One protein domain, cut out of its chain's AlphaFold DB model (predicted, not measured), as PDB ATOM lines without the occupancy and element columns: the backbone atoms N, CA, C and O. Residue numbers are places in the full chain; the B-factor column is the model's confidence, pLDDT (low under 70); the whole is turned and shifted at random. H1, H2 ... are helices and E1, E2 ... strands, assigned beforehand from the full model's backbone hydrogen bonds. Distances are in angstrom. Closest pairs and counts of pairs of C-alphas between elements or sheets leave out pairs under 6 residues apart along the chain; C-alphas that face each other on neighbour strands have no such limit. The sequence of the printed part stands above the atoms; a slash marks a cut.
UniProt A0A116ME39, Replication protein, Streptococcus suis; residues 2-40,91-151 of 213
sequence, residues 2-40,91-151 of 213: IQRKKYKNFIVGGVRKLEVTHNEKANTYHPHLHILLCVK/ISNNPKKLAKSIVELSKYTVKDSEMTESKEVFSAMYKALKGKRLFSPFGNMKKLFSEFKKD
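What this domain is: This is residues 2 to 40 and 91 to 151 of the 213 residues of the protein "Replication protein" of Streptococcus suis (UniProt A0A116ME39). A long two-stranded hairpin, E1 and E2, makes the long axis, with short E3 beside E1 at one end. On one face of the sheet, H5 stands up over E3 and H2 meets the hairpin with its residues 101 to 105, while its residues 95 to 98 stick out; H3 and H4 sit by the hairpin's turn, and H1 is at the end away from that turn. The 100 printed residues include, in order, H1 E1 E2 H2 H3 H4 E3 H5, of mixed class; the antiparallel sheet runs E2, E1, E3. The whole is loose, radius of gyration of the C-alphas 16.3 A, spanning 45 by 32 by 32 A.

How they stand to each other: Start at E1, residues 11 to 23, which bends by 51 degrees at residue 14. In its hairpin with E2, residues 28 to 39, N 17 and O 34 are 2.8 A apart. Beside E3, residues 135 to 139, N 16 and O 136 are 3.0 A apart. H5, residues 140 to 148, stands up from the sheet over E3; its C-alpha 140 is 4.8 A from C-alpha 13, the closest to E1. H2, residues 95 to 105, is on the same face, giving two layers, helices on one face of a sheet; it runs along E2, closest C-alphas Leu 105 and His 34, 6.4 A. H4, residues 119 to 129, runs along E1, 17 degrees on the local plane. H3, residues 112 to 115, only grazes the sheet and touches H4 only at the corner, closest C-alphas Met 115 and Phe 122, 5.0 A. H1, residues 5 to 8, is not on the sheet. In H2, H4 and H5 every O i to N i+4 pair is within hydrogen-bond range.

Where its parts are: Find C-alpha 11 at (114.657, 101.243, 138.527); E1 runs 33.7 A from there, and E2 34.6 A. H5 ends at (125.458, 106.699, 155.934).

The domain as a whole: Residues 41 to 90 are not printed; C-alphas 40 and 91 are 13.6 A apart. Residues 104 to 106 are among those with pLDDT under 70.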
ATOM      1  N   ILE A   2     109.292 108.462 140.633       60.09
ATOM      2  CA  ILE A   2     109.009 107.798 139.348       60.09
ATOM      3  C   ILE A   2     107.562 107.288 139.330       60.09
ATOM      4  O   ILE A   2     107.235 106.331 140.026       60.09
ATOM      5  N   GLN A   3     106.678 107.959 138.590       64.81
ATOM      6  CA  GLN A   3     105.248 107.642 138.627       64.81
ATOM      7  C   GLN A   3     104.855 106.602 137.582       64.81
ATOM      8  O   GLN A   3     103.951 105.804 137.824       64.81
ATOM      9  N   ARG A   4     105.560 106.556 136.446       75.75
ATOM     10  CA  ARG A   4     105.187 105.657 135.352       75.75
ATOM     11  C   ARG A   4     105.570 104.220 135.682       75.75
ATOM     12  O   ARG A   4     106.714 103.938 136.040       75.75
ATOM     13  N   LYS A   5     104.603 103.314 135.513       79.81
ATOM     14  CA  LYS A   5     104.737 101.879 135.797       79.81
ATOM     15  C   LYS A   5     105.952 101.260 135.099       79.81
ATOM     16  O   LYS A   5     106.664 100.500 135.743       79.81
ATOM     17  N   LYS A   6     106.232 101.657 133.847       83.19
ATOM     18  CA  LYS A   6     107.373 101.138 133.077       83.19
ATOM     19  C   LYS A   6     108.690 101.268 133.843       83.19
ATOM     20  O   LYS A   6     109.340 100.268 134.097       83.19
ATOM     21  N   TYR A   7     108.994 102.453 134.358       86.75
ATOM     22  CA  TYR A   7     110.230 102.737 135.085       86.75
ATOM     23  C   TYR A   7     110.335 102.041 136.447       86.75
ATOM     24  O   TYR A   7     111.423 101.633 136.852       86.75
ATOM     25  N   LYS A   8     109.212 101.872 137.160       84.31
ATOM     26  CA  LYS A   8     109.187 101.194 138.470       84.31
ATOM     27  C   LYS A   8     109.581  99.719 138.381       84.31
ATOM     28  O   LYS A   8     110.010  99.145 139.378       84.31
ATOM     29  N   ASN A   9     109.427  99.101 137.210       85.88
ATOM     30  CA  ASN A   9     109.698  97.679 137.045       85.88
ATOM     31  C   ASN A   9     111.189  97.344 137.127       85.88
ATOM     32  O   ASN A   9     111.512  96.235 137.546       85.88
ATOM     33  N   PHE A  10     112.080  98.269 136.769       89.88
ATOM     34  CA  PHE A  10     113.522  98.008 136.719       89.88
ATOM     35  C   PHE A  10     114.381  99.047 137.442       89.88
ATOM     36  O   PHE A  10     115.496  98.698 137.810       89.88
ATOM     37  N   ILE A  11     113.909 100.273 137.709       93.00
ATOM     38  CA  ILE A  11     114.657 101.243 138.527       93.00
ATOM     39  C   ILE A  11     114.352 100.988 140.004       93.00
ATOM     40  O   ILE A  11     113.219 101.160 140.453       93.00
ATOM     41  N   VAL A  12     115.378 100.619 140.772       94.25
ATOM     42  CA  VAL A  12     115.274 100.323 142.214       94.25
ATOM     43  C   VAL A  12     115.696 101.500 143.096       94.25
ATOM     44  O   VAL A  12     115.417 101.532 144.295       94.25
ATOM     45  N   GLY A  13     116.353 102.501 142.518       93.38
ATOM     46  CA  GLY A  13     116.774 103.704 143.220       93.38
ATOM     47  C   GLY A  13     117.686 104.559 142.365       93.38
ATOM     48  O   GLY A  13     117.849 104.309 141.173       93.38
ATOM     49  N   GLY A  14     118.263 105.580 142.979       91.62
ATOM     50  CA  GLY A  14     119.177 106.468 142.288       91.62
ATOM     51  C   GLY A  14     119.340 107.802 142.988       91.62
ATOM     52  O   GLY A  14     118.837 108.022 144.093       91.62
ATOM     53  N   VAL A  15     120.022 108.707 142.306       89.56
ATOM     54  CA  VAL A  15     120.240 110.086 142.729       89.56
ATOM     55  C   VAL A  15     119.931 110.989 141.550       89.56
ATOM     56  O   VAL A  15     120.274 110.670 140.416       89.56
ATOM     57  N   ARG A  16     119.278 112.118 141.815       89.75
ATOM     58  CA  ARG A  16     119.169 113.214 140.851       89.75
ATOM     59  C   ARG A  16     119.821 114.465 141.415       89.75
ATOM     60  O   ARG A  16     119.683 114.737 142.613       89.75
ATOM     61  N   LYS A  17     120.462 115.214 140.534       88.62
ATOM     62  CA  LYS A  17     121.091 116.491 140.814       88.62
ATOM     63  C   LYS A  17     120.692 117.495 139.735       88.62
ATOM     64  O   LYS A  17     120.749 117.170 138.552       88.62
ATOM     65  N   LEU A  18     120.276 118.683 140.154       87.88
ATOM     66  CA  LEU A  18     120.153 119.839 139.275       87.88
ATOM     67  C   LEU A  18     121.481 120.591 139.300       87.88
ATOM     68  O   LEU A  18     122.034 120.797 140.373       87.88
ATOM     69  N   GLU A  19     121.969 120.979 138.138       86.56
ATOM     70  CA  GLU A  19     123.080 121.901 137.959       86.56
ATOM     71  C   GLU A  19     122.604 123.058 137.077       86.56
ATOM     72  O   GLU A  19     121.738 122.848 136.230       86.56
ATOM     73  N   VAL A  20     123.087 124.278 137.290       86.88
ATOM     74  CA  VAL A  20     122.779 125.412 136.407       86.88
ATOM     75  C   VAL A  20     124.082 126.053 135.981       86.88
ATOM     76  O   VAL A  20     124.896 126.395 136.832       86.88
ATOM     77  N   THR A  21     124.245 126.213 134.671       85.44
ATOM     78  CA  THR A  21     125.403 126.874 134.070       85.44
ATOM     79  C   THR A  21     125.001 128.219 133.488       85.44
ATOM     80  O   THR A  21     123.966 128.308 132.821       85.44
ATOM     81  N   HIS A  22     125.803 129.256 133.716       86.56
ATOM     82  CA  HIS A  22     125.618 130.551 133.061       86.56
ATOM     83  C   HIS A  22     126.450 130.645 131.774       86.56
ATOM     84  O   HIS A  22     127.601 130.219 131.719       86.56
ATOM     85  N   ASN A  23     125.845 131.159 130.703       86.38
ATOM     86  CA  ASN A  23     126.536 131.497 129.465       86.38
ATOM     87  C   ASN A  23     126.655 133.016 129.367       86.38
ATOM     88  O   ASN A  23     125.730 133.673 128.890       86.38
ATOM     89  N   GLU A  24     127.817 133.543 129.746       84.38
ATOM     90  CA  GLU A  24     128.144 134.974 129.719       84.38
ATOM     91  C   GLU A  24     127.843 135.644 128.371       84.38
ATOM     92  O   GLU A  24     127.263 136.726 128.316       84.38
ATOM     93  N   LYS A  25     128.203 134.995 127.255       87.12
ATOM     94  CA  LYS A  25     128.098 135.599 125.914       87.12
ATOM     95  C   LYS A  25     126.655 135.833 125.490       87.12
ATOM     96  O   LYS A  25     126.371 136.801 124.790       87.12
ATOM     97  N   ALA A  26     125.773 134.906 125.849       88.25
ATOM     98  CA  ALA A  26     124.356 134.970 125.512       88.25
ATOM     99  C   ALA A  26     123.499 135.519 126.665       88.25
ATOM    100  O   ALA A  26     122.319 135.788 126.451       88.25
ATOM    101  N   ASN A  27     124.080 135.680 127.860       86.69
ATOM    102  CA  ASN A  27     123.390 135.983 129.114       86.69
ATOM    103  C   ASN A  27     122.210 135.024 129.370       86.69
ATOM    104  O   ASN A  27     121.074 135.435 129.623       86.69
ATOM    105  N   THR A  28     122.463 133.720 129.219       87.75
ATOM    106  CA  THR A  28     121.457 132.657 129.372       87.75
ATOM    107  C   THR A  28     121.851 131.649 130.442       87.75
ATOM    108  O   THR A  28     123.023 131.332 130.626       87.75
ATOM    109  N   TYR A  29     120.847 131.087 131.115       88.81
ATOM    110  CA  TYR A  29     121.018 130.087 132.169       88.81
ATOM    111  C   TYR A  29     120.565 128.720 131.668       88.81
ATOM    112  O   TYR A  29     119.450 128.565 131.166       88.81
ATOM    113  N   HIS A  30     121.420 127.718 131.829       87.06
ATOM    114  CA  HIS A  30     121.218 126.378 131.298       87.06
ATOM    115  C   HIS A  30     121.089 125.372 132.447       87.06
ATOM    116  O   HIS A  30     122.094 125.006 133.057       87.06
ATOM    117  N   PRO A  31     119.865 124.924 132.783       87.62
ATOM    118  CA  PRO A  31     119.677 123.874 133.772       87.62
ATOM    119  C   PRO A  31     120.041 122.500 133.189       87.62
ATOM    120  O   PRO A  31     119.466 122.049 132.199       87.62
ATOM    121  N   HIS A  32     120.948 121.801 133.861       87.44
ATOM    122  CA  HIS A  32     121.383 120.440 133.581       87.44
ATOM    123  C   HIS A  32     120.848 119.485 134.650       87.44
ATOM    124  O   HIS A  32     121.063 119.666 135.849       87.44
ATOM    125  N   LEU A  33     120.140 118.437 134.228       87.81
ATOM    126  CA  LEU A  33     119.648 117.402 135.132       87.81
ATOM    127  C   LEU A  33     120.530 116.157 135.022       87.81
ATOM    128  O   LEU A  33     120.428 115.396 134.063       87.81
ATOM    129  N   HIS A  34     121.354 115.920 136.037       88.56
ATOM    130  CA  HIS A  34     122.178 114.722 136.129       88.56
ATOM    131  C   HIS A  34     121.473 113.658 136.973       88.56
ATOM    132  O   HIS A  34     121.014 113.930 138.087       88.56
ATOM    133  N   ILE A  35     121.364 112.435 136.450       88.88
ATOM    134  CA  ILE A  35     120.660 111.340 137.126       88.88
ATOM    135  C   ILE A  35     121.505 110.070 137.091       88.88
ATOM    136  O   ILE A  35     121.856 109.573 136.025       88.88
ATOM    137  N   LEU A  36     121.756 109.505 138.271       89.50
ATOM    138  CA  LEU A  36     122.265 108.149 138.433       89.50
ATOM    139  C   LEU A  36     121.104 107.215 138.736       89.50
ATOM    140  O   LEU A  36     120.379 107.432 139.708       89.50
ATOM    141  N   LEU A  37     120.943 106.164 137.938       91.69
ATOM    142  CA  LEU A  37     119.895 105.166 138.129       91.69
ATOM    143  C   LEU A  37     120.502 103.835 138.563       91.69
ATOM    144  O   LEU A  37     121.329 103.257 137.865       91.69
ATOM    145  N   CYS A  38     120.032 103.321 139.696       91.38
ATOM    146  CA  CYS A  38     120.247 101.938 140.094       91.38
ATOM    147  C   CYS A  38     119.144 101.091 139.460       91.38
ATOM    148  O   CYS A  38     117.956 101.300 139.734       91.38
ATOM    149  N   VAL A  39     119.537 100.134 138.629       93.06
ATOM    150  CA  VAL A  39     118.622  99.236 137.919       93.06
ATOM    151  C   VAL A  39     118.729  97.806 138.444       93.06
ATOM    152  O   VAL A  39     119.714  97.443 139.084       93.06
ATOM    153  N   LYS A  40     117.708  96.983 138.198       93.38
ATOM    154  CA  LYS A  40     117.748  95.546 138.497       93.38
ATOM    155  C   LYS A  40     118.862  94.848 137.711       93.38
ATOM    156  O   LYS A  40     119.206  95.259 136.604       93.38
ATOM    157  N   ILE A  91     126.757 102.683 132.765       83.62
ATOM    158  CA  ILE A  91     128.013 102.844 133.493       83.62
ATOM    159  C   ILE A  91     128.665 101.470 133.637       83.62
ATOM    160  O   ILE A  91     128.004 100.466 133.894       83.62
ATOM    161  N   SER A  92     129.980 101.420 133.444       79.00
ATOM    162  CA  SER A  92     130.748 100.194 133.632       79.00
ATOM    163  C   SER A  92     130.754  99.782 135.104       79.00
ATOM    164  O   SER A  92     131.048 100.604 135.966       79.00
ATOM    165  N   ASN A  93     130.566  98.489 135.377       76.31
ATOM    166  CA  ASN A  93     130.754  97.909 136.715       76.31
ATOM    167  C   ASN A  93     132.226  97.891 137.170       76.31
ATOM    168  O   ASN A  93     132.529  97.415 138.259       76.31
ATOM    169  N   ASN A  94     133.162  98.376 136.347       83.06
ATOM    170  CA  ASN A  94     134.544  98.557 136.767       83.06
ATOM    171  C   ASN A  94     134.617  99.657 137.849       83.06
ATOM    172  O   ASN A  94     134.241 100.794 137.549       83.06
ATOM    173  N   PRO A  95     135.167  99.375 139.047       73.88
ATOM    174  CA  PRO A  95     135.183 100.326 140.160       73.88
ATOM    175  C   PRO A  95     135.783 101.695 139.819       73.88
ATOM    176  O   PRO A  95     135.210 102.719 140.174       73.88
ATOM    177  N   LYS A  96     136.885 101.746 139.053       73.75
ATOM    178  CA  LYS A  96     137.526 103.017 138.666       73.75
ATOM    179  C   LYS A  96     136.638 103.851 137.739       73.75
ATOM    180  O   LYS A  96     136.533 105.065 137.900       73.75
ATOM    181  N   LYS A  97     135.987 103.213 136.760       73.75
ATOM    182  CA  LYS A  97     135.072 103.899 135.826       73.75
ATOM    183  C   LYS A  97     133.779 104.330 136.516       73.75
ATOM    184  O   LYS A  97     133.271 105.415 136.231       73.75
ATOM    185  N   LEU A  98     133.278 103.501 137.429       75.88
ATOM    186  CA  LEU A  98     132.132 103.821 138.269       75.88
ATOM    187  C   LEU A  98     132.434 105.034 139.153       75.88
ATOM    188  O   LEU A  98     131.682 106.002 139.107       75.88
ATOM    189  N   ALA A  99     133.568 105.036 139.860       71.62
ATOM    190  CA  ALA A  99     134.007 106.161 140.682       71.62
ATOM    191  C   ALA A  99     134.115 107.455 139.865       71.62
ATOM    192  O   ALA A  99     133.566 108.473 140.267       71.62
ATOM    193  N   LYS A 100     134.723 107.413 138.671       72.25
ATOM    194  CA  LYS A 100     134.779 108.580 137.774       72.25
ATOM    195  C   LYS A 100     133.382 109.105 137.409       72.25
ATOM    196  O   LYS A 100     133.155 110.309 137.448       72.25
ATOM    197  N   SER A 101     132.452 108.206 137.086       72.00
ATOM    198  CA  SER A 101     131.075 108.575 136.724       72.00
ATOM    199  C   SER A 101     130.319 109.172 137.920       72.00
ATOM    200  O   SER A 101     129.583 110.143 137.772       72.00
ATOM    201  N   ILE A 102     130.538 108.631 139.125       74.19
ATOM    202  CA  ILE A 102     129.990 109.166 140.380       74.19
ATOM    203  C   ILE A 102     130.582 110.547 140.687       74.19
ATOM    204  O   ILE A 102     129.834 111.442 141.063       74.19
ATOM    205  N   VAL A 103     131.887 110.745 140.480       70.69
ATOM    206  CA  VAL A 103     132.550 112.045 140.672       70.69
ATOM    207  C   VAL A 103     131.978 113.104 139.732       70.69
ATOM    208  O   VAL A 103     131.767 114.238 140.147       70.69
ATOM    209  N   GLU A 104     131.685 112.754 138.477       68.56
ATOM    210  CA  GLU A 104     131.010 113.670 137.549       68.56
ATOM    211  C   GLU A 104     129.619 114.081 138.052       68.56
ATOM    212  O   GLU A 104     129.277 115.261 138.004       68.56
ATOM    213  N   LEU A 105     128.854 113.140 138.612       68.00
ATOM    214  CA  LEU A 105     127.562 113.408 139.252       68.00
ATOM    215  C   LEU A 105     127.682 114.221 140.549       68.00
ATOM    216  O   LEU A 105     126.761 114.968 140.879       68.00
ATOM    217  N   SER A 106     128.786 114.082 141.286       63.81
ATOM    218  CA  SER A 106     129.032 114.764 142.562       63.81
ATOM    219  C   SER A 106     129.706 116.128 142.412       63.81
ATOM    220  O   SER A 106     130.103 116.716 143.417       63.81
ATOM    221  N   LYS A 107     129.882 116.631 141.182       70.56
ATOM    222  CA  LYS A 107     130.342 118.007 140.946       70.56
ATOM    223  C   LYS A 107     129.374 119.026 141.560       70.56
ATOM    224  O   LYS A 107     128.293 118.676 142.032       70.56
ATOM    225  N   TYR A 108     129.737 120.298 141.505       63.44
ATOM    226  CA  TYR A 108     128.964 121.402 142.069       63.44
ATOM    227  C   TYR A 108     127.626 121.626 141.361       63.44
ATOM    228  O   TYR A 108     127.493 121.383 140.168       63.44
ATOM    229  N   THR A 109     126.616 122.056 142.111       61.47
ATOM    230  CA  THR A 109     125.289 122.438 141.590       61.47
ATOM    231  C   THR A 109     125.336 123.725 140.765       61.47
ATOM    232  O   THR A 109     124.571 123.896 139.826       61.47
ATOM    233  N   VAL A 110     126.238 124.629 141.112       58.78
ATOM    234  CA  VAL A 110     126.645 125.773 140.298       58.78
ATOM    235  C   VAL A 110     128.147 125.888 140.502       58.78
ATOM    236  O   VAL A 110     128.620 125.567 141.593       58.78
ATOM    237  N   LYS A 111     128.916 126.273 139.483       68.69
ATOM    238  CA  LYS A 111     130.329 126.578 139.721       68.69
ATOM    239  C   LYS A 111     130.424 127.906 140.457       68.69
ATOM    240  O   LYS A 111     129.832 128.879 140.010       68.69
ATOM    241  N   ASP A 112     131.203 127.954 141.531       58.16
ATOM    242  CA  ASP A 112     131.363 129.172 142.335       58.16
ATOM    243  C   ASP A 112     131.796 130.368 141.470       58.16
ATOM    244  O   ASP A 112     131.238 131.449 141.606       58.16
ATOM    245  N   SER A 113     132.669 130.135 140.480       58.44
ATOM    246  CA  SER A 113     133.097 131.150 139.509       58.44
ATOM    247  C   SER A 113     131.957 131.754 138.683       58.44
ATOM    248  O   SER A 113     132.044 132.916 138.318       58.44
ATOM    249  N   GLU A 114     130.913 130.972 138.381       63.28
ATOM    250  CA  GLU A 114     129.751 131.419 137.596       63.28
ATOM    251  C   GLU A 114     128.759 132.207 138.465       63.28
ATOM    252  O   GLU A 114     128.039 133.069 137.970       63.28
ATOM    253  N   MET A 115     128.725 131.952 139.780       61.56
ATOM    254  CA  MET A 115     127.908 132.748 140.702       61.56
ATOM    255  C   MET A 115     128.508 134.127 140.980       61.56
ATOM    256  O   MET A 115     127.760 135.047 141.290       61.56
ATOM    257  N   THR A 116     129.829 134.274 140.867       65.00
ATOM    258  CA  THR A 116     130.556 135.516 141.173       65.00
ATOM    259  C   THR A 116     130.774 136.427 139.960       65.00
ATOM    260  O   THR A 116     131.509 137.403 140.063       65.00
ATOM    261  N   GLU A 117     130.180 136.125 138.799       71.69
ATOM    262  CA  GLU A 117     130.381 136.919 137.573       71.69
ATOM    263  C   GLU A 117     129.786 138.332 137.676       71.69
ATOM    264  O   GLU A 117     130.399 139.306 137.241       71.69
ATOM    265  N   SER A 118     128.586 138.457 138.251       76.38
ATOM    266  CA  SER A 118     127.968 139.746 138.558       76.38
ATOM    267  C   SER A 118     126.888 139.606 139.630       76.38
ATOM    268  O   SER A 118     126.330 138.526 139.849       76.38
ATOM    269  N   LYS A 119     126.522 140.726 140.262       74.44
ATOM    270  CA  LYS A 119     125.427 140.789 141.240       74.44
ATOM    271  C   LYS A 119     124.088 140.341 140.646       74.44
ATOM    272  O   LYS A 119     123.280 139.696 141.318       74.44
ATOM    273  N   GLU A 120     123.829 140.672 139.385       79.31
ATOM    274  CA  GLU A 120     122.620 140.268 138.666       79.31
ATOM    275  C   GLU A 120     122.582 138.750 138.470       79.31
ATOM    276  O   GLU A 120     121.545 138.134 138.730       79.31
ATOM    277  N   VAL A 121     123.715 138.156 138.076       78.81
ATOM    278  CA  VAL A 121     123.868 136.706 137.894       78.81
ATOM    279  C   VAL A 121     123.675 135.975 139.218       78.81
ATOM    280  O   VAL A 121     122.838 135.069 139.309       78.81
ATOM    281  N   PHE A 122     124.343 136.444 140.275       79.31
ATOM    282  CA  PHE A 122     124.173 135.924 141.628       79.31
ATOM    283  C   PHE A 122     122.711 135.994 142.080       79.31
ATOM    284  O   PHE A 122     122.127 134.990 142.493       79.31
ATOM    285  N   SER A 123     122.072 137.162 141.947       80.12
ATOM    286  CA  SER A 123     120.682 137.359 142.369       80.12
ATOM    287  C   SER A 123     119.716 136.449 141.609       80.12
ATOM    288  O   SER A 123     118.795 135.888 142.212       80.12
ATOM    289  N   ALA A 124     119.916 136.283 140.297       84.75
ATOM    290  CA  ALA A 124     119.100 135.411 139.460       84.75
ATOM    291  C   ALA A 124     119.245 133.940 139.872       84.75
ATOM    292  O   ALA A 124     118.237 133.271 140.124       84.75
ATOM    293  N   MET A 125     120.481 133.451 140.014       83.31
ATOM    294  CA  MET A 125     120.762 132.077 140.437       83.31
ATOM    295  C   MET A 125     120.261 131.805 141.855       83.31
ATOM    296  O   MET A 125     119.552 130.821 142.076       83.31
ATOM    297  N   TYR A 126     120.539 132.699 142.805       82.81
ATOM    298  CA  TYR A 126     120.086 132.568 144.186       82.81
ATOM    299  C   TYR A 126     118.561 132.493 144.266       82.81
ATOM    300  O   TYR A 126     118.020 131.555 144.847       82.81
ATOM    301  N   LYS A 127     117.834 133.421 143.628       86.00
ATOM    302  CA  LYS A 127     116.359 133.403 143.620       86.00
ATOM    303  C   LYS A 127     115.797 132.150 142.945       86.00
ATOM    304  O   LYS A 127     114.787 131.617 143.405       86.00
ATOM    305  N   ALA A 128     116.434 131.670 141.877       85.81
ATOM    306  CA  ALA A 128     116.001 130.469 141.165       85.81
ATOM    307  C   ALA A 128     116.221 129.181 141.979       85.81
ATOM    308  O   ALA A 128     115.382 128.273 141.934       85.81
ATOM    309  N   LEU A 129     117.331 129.098 142.719       85.19
ATOM    310  CA  LEU A 129     117.782 127.882 143.400       85.19
ATOM    311  C   LEU A 129     117.414 127.836 144.887       85.19
ATOM    312  O   LEU A 129     117.298 126.740 145.443       85.19
ATOM    313  N   LYS A 130     117.178 128.984 145.535       83.69
ATOM    314  CA  LYS A 130     116.803 129.051 146.953       83.69
ATOM    315  C   LYS A 130     115.551 128.217 147.221       83.69
ATOM    316  O   LYS A 130     114.534 128.321 146.534       83.69
ATOM    317  N   GLY A 131     115.645 127.352 148.229       82.25
ATOM    318  CA  GLY A 131     114.569 126.438 148.621       82.25
ATOM    319  C   GLY A 131     114.276 125.325 147.608       82.25
ATOM    320  O   GLY A 131     113.331 124.556 147.795       82.25
ATOM    321  N   LYS A 132     115.052 125.200 146.521       85.00
ATOM    322  CA  LYS A 132     114.941 124.062 145.605       85.00
ATOM    323  C   LYS A 132     115.758 122.894 146.128       85.00
ATOM    324  O   LYS A 132     116.851 123.035 146.665       85.00
ATOM    325  N   ARG A 133     115.236 121.689 145.910       82.88
ATOM    326  CA  ARG A 133     115.963 120.457 146.213       82.88
ATOM    327  C   ARG A 133     116.917 120.127 145.071       82.88
ATOM    328  O   ARG A 133     116.524 119.456 144.117       82.88
ATOM    329  N   LEU A 134     118.152 120.601 145.194       87.06
ATOM    330  CA  LEU A 134     119.184 120.487 144.161       87.06
ATOM    331  C   LEU A 134     119.798 119.088 144.097       87.06
ATOM    332  O   LEU A 134     120.143 118.626 143.020       87.06
ATOM    333  N   PHE A 135     119.835 118.379 145.225       87.00
ATOM    334  CA  PHE A 135     120.284 116.995 145.328       87.00
ATOM    335  C   PHE A 135     119.207 116.133 145.990       87.00
ATOM    336  O   PHE A 135     118.619 116.502 147.012       87.00
ATOM    337  N   SER A 136     118.901 114.974 145.407       89.00
ATOM    338  CA  SER A 136     117.836 114.110 145.919       89.00
ATOM    339  C   SER A 136     118.110 112.629 145.638       89.00
ATOM    340  O   SER A 136     117.887 112.181 144.509       89.00
ATOM    341  N   PRO A 137     118.479 111.832 146.659       90.50
ATOM    342  CA  PRO A 137     118.471 110.379 146.551       90.50
ATOM    343  C   PRO A 137     117.031 109.842 146.590       90.50
ATOM    344  O   PRO A 137     116.126 110.453 147.171       90.50
ATOM    345  N   PHE A 138     116.794 108.691 145.964       91.19
ATOM    346  CA  PHE A 138     115.502 108.001 145.963       91.19
ATOM    347  C   PHE A 138     115.666 106.475 145.879       91.19
ATOM    348  O   PHE A 138     116.732 105.959 145.539       91.19
ATOM    349  N   GLY A 139     114.594 105.742 146.195       92.44
ATOM    350  CA  GLY A 139     114.609 104.275 146.248       92.44
ATOM    351  C   GLY A 139     115.675 103.752 147.212       92.44
ATOM    352  O   GLY A 139     115.860 104.324 148.288       92.44
ATOM    353  N   ASN A 140     116.393 102.700 146.820       92.12
ATOM    354  CA  ASN A 140     117.437 102.092 147.651       92.12
ATOM    355  C   ASN A 140     118.551 103.077 148.042       92.12
ATOM    356  O   ASN A 140     118.985 103.063 149.189       92.12
ATOM    357  N   MET A 141     118.929 104.006 147.156       89.62
ATOM    358  CA  MET A 141     119.927 105.032 147.484       89.62
ATOM    359  C   MET A 141     119.475 105.937 148.631       89.62
ATOM    360  O   MET A 141     120.294 106.322 149.448       89.62
ATOM    361  N   LYS A 142     118.177 106.255 148.759       91.38
ATOM    362  CA  LYS A 142     117.690 107.059 149.896       91.38
ATOM    363  C   LYS A 142     117.912 106.343 151.233       91.38
ATOM    364  O   LYS A 142     118.211 107.010 152.217       91.38
ATOM    365  N   LYS A 143     117.754 105.016 151.259       92.19
ATOM    366  CA  LYS A 143     117.993 104.201 152.458       92.19
ATOM    367  C   LYS A 143     119.477 104.207 152.817       92.19
ATOM    368  O   LYS A 143     119.805 104.620 153.917       92.19
ATOM    369  N   LEU A 144     120.341 103.917 151.840       88.44
ATOM    370  CA  LEU A 144     121.797 103.955 152.014       88.44
ATOM    371  C   LEU A 144     122.292 105.331 152.478       88.44
ATOM    372  O   LEU A 144     123.071 105.414 153.413       88.44
ATOM    373  N   PHE A 145     121.786 106.423 151.896       86.56
ATOM    374  CA  PHE A 145     122.112 107.779 152.356       86.56
ATOM    375  C   PHE A 145     121.658 108.035 153.798       86.56
ATOM    376  O   PHE A 145     122.328 108.753 154.532       86.56
ATOM    377  N   SER A 146     120.515 107.480 154.210       87.50
ATOM    378  CA  SER A 146     120.045 107.600 155.590       87.50
ATOM    379  C   SER A 146     120.866 106.762 156.566       87.50
ATOM    380  O   SER A 146     120.962 107.152 157.721       87.50
ATOM    381  N   GLU A 147     121.388 105.614 156.139       88.00
ATOM    382  CA  GLU A 147     122.283 104.769 156.935       88.00
ATOM    383  C   GLU A 147     123.661 105.423 157.061       88.00
ATOM    384  O   GLU A 147     124.150 105.579 158.173       88.00
ATOM    385  N   PHE A 148     124.210 105.932 155.952       83.44
ATOM    386  CA  PHE A 148     125.458 106.699 155.934       83.44
ATOM    387  C   PHE A 148     125.414 107.892 156.887       83.44
ATOM    388  O   PHE A 148     126.336 108.083 157.661       83.44
ATOM    389  N   LYS A 149     124.317 108.659 156.898       80.94
ATOM    390  CA  LYS A 149     124.135 109.764 157.853       80.94
ATOM    391  C   LYS A 149     124.084 109.324 159.319       80.94
ATOM    392  O   LYS A 149     124.312 110.133 160.198       80.94
ATOM    393  N   LYS A 150     123.684 108.088 159.613       84.31
ATOM    394  CA  LYS A 150     123.599 107.611 161.003       84.31
ATOM    395  C   LYS A 150     124.941 107.107 161.506       84.31
ATOM    396  O   LYS A 150     125.246 107.278 162.678       84.31
ATOM    397  N   ASP A 151     125.700 106.464 160.628       81.12
ATOM    398  CA  ASP A 151     127.005 105.904 160.946       81.12
ATOM    399  C   ASP A 151     127.912 105.954 159.704       81.12
ATOM    400  O   ASP A 151     128.025 104.961 158.977       81.12
TER     401      ASP A 151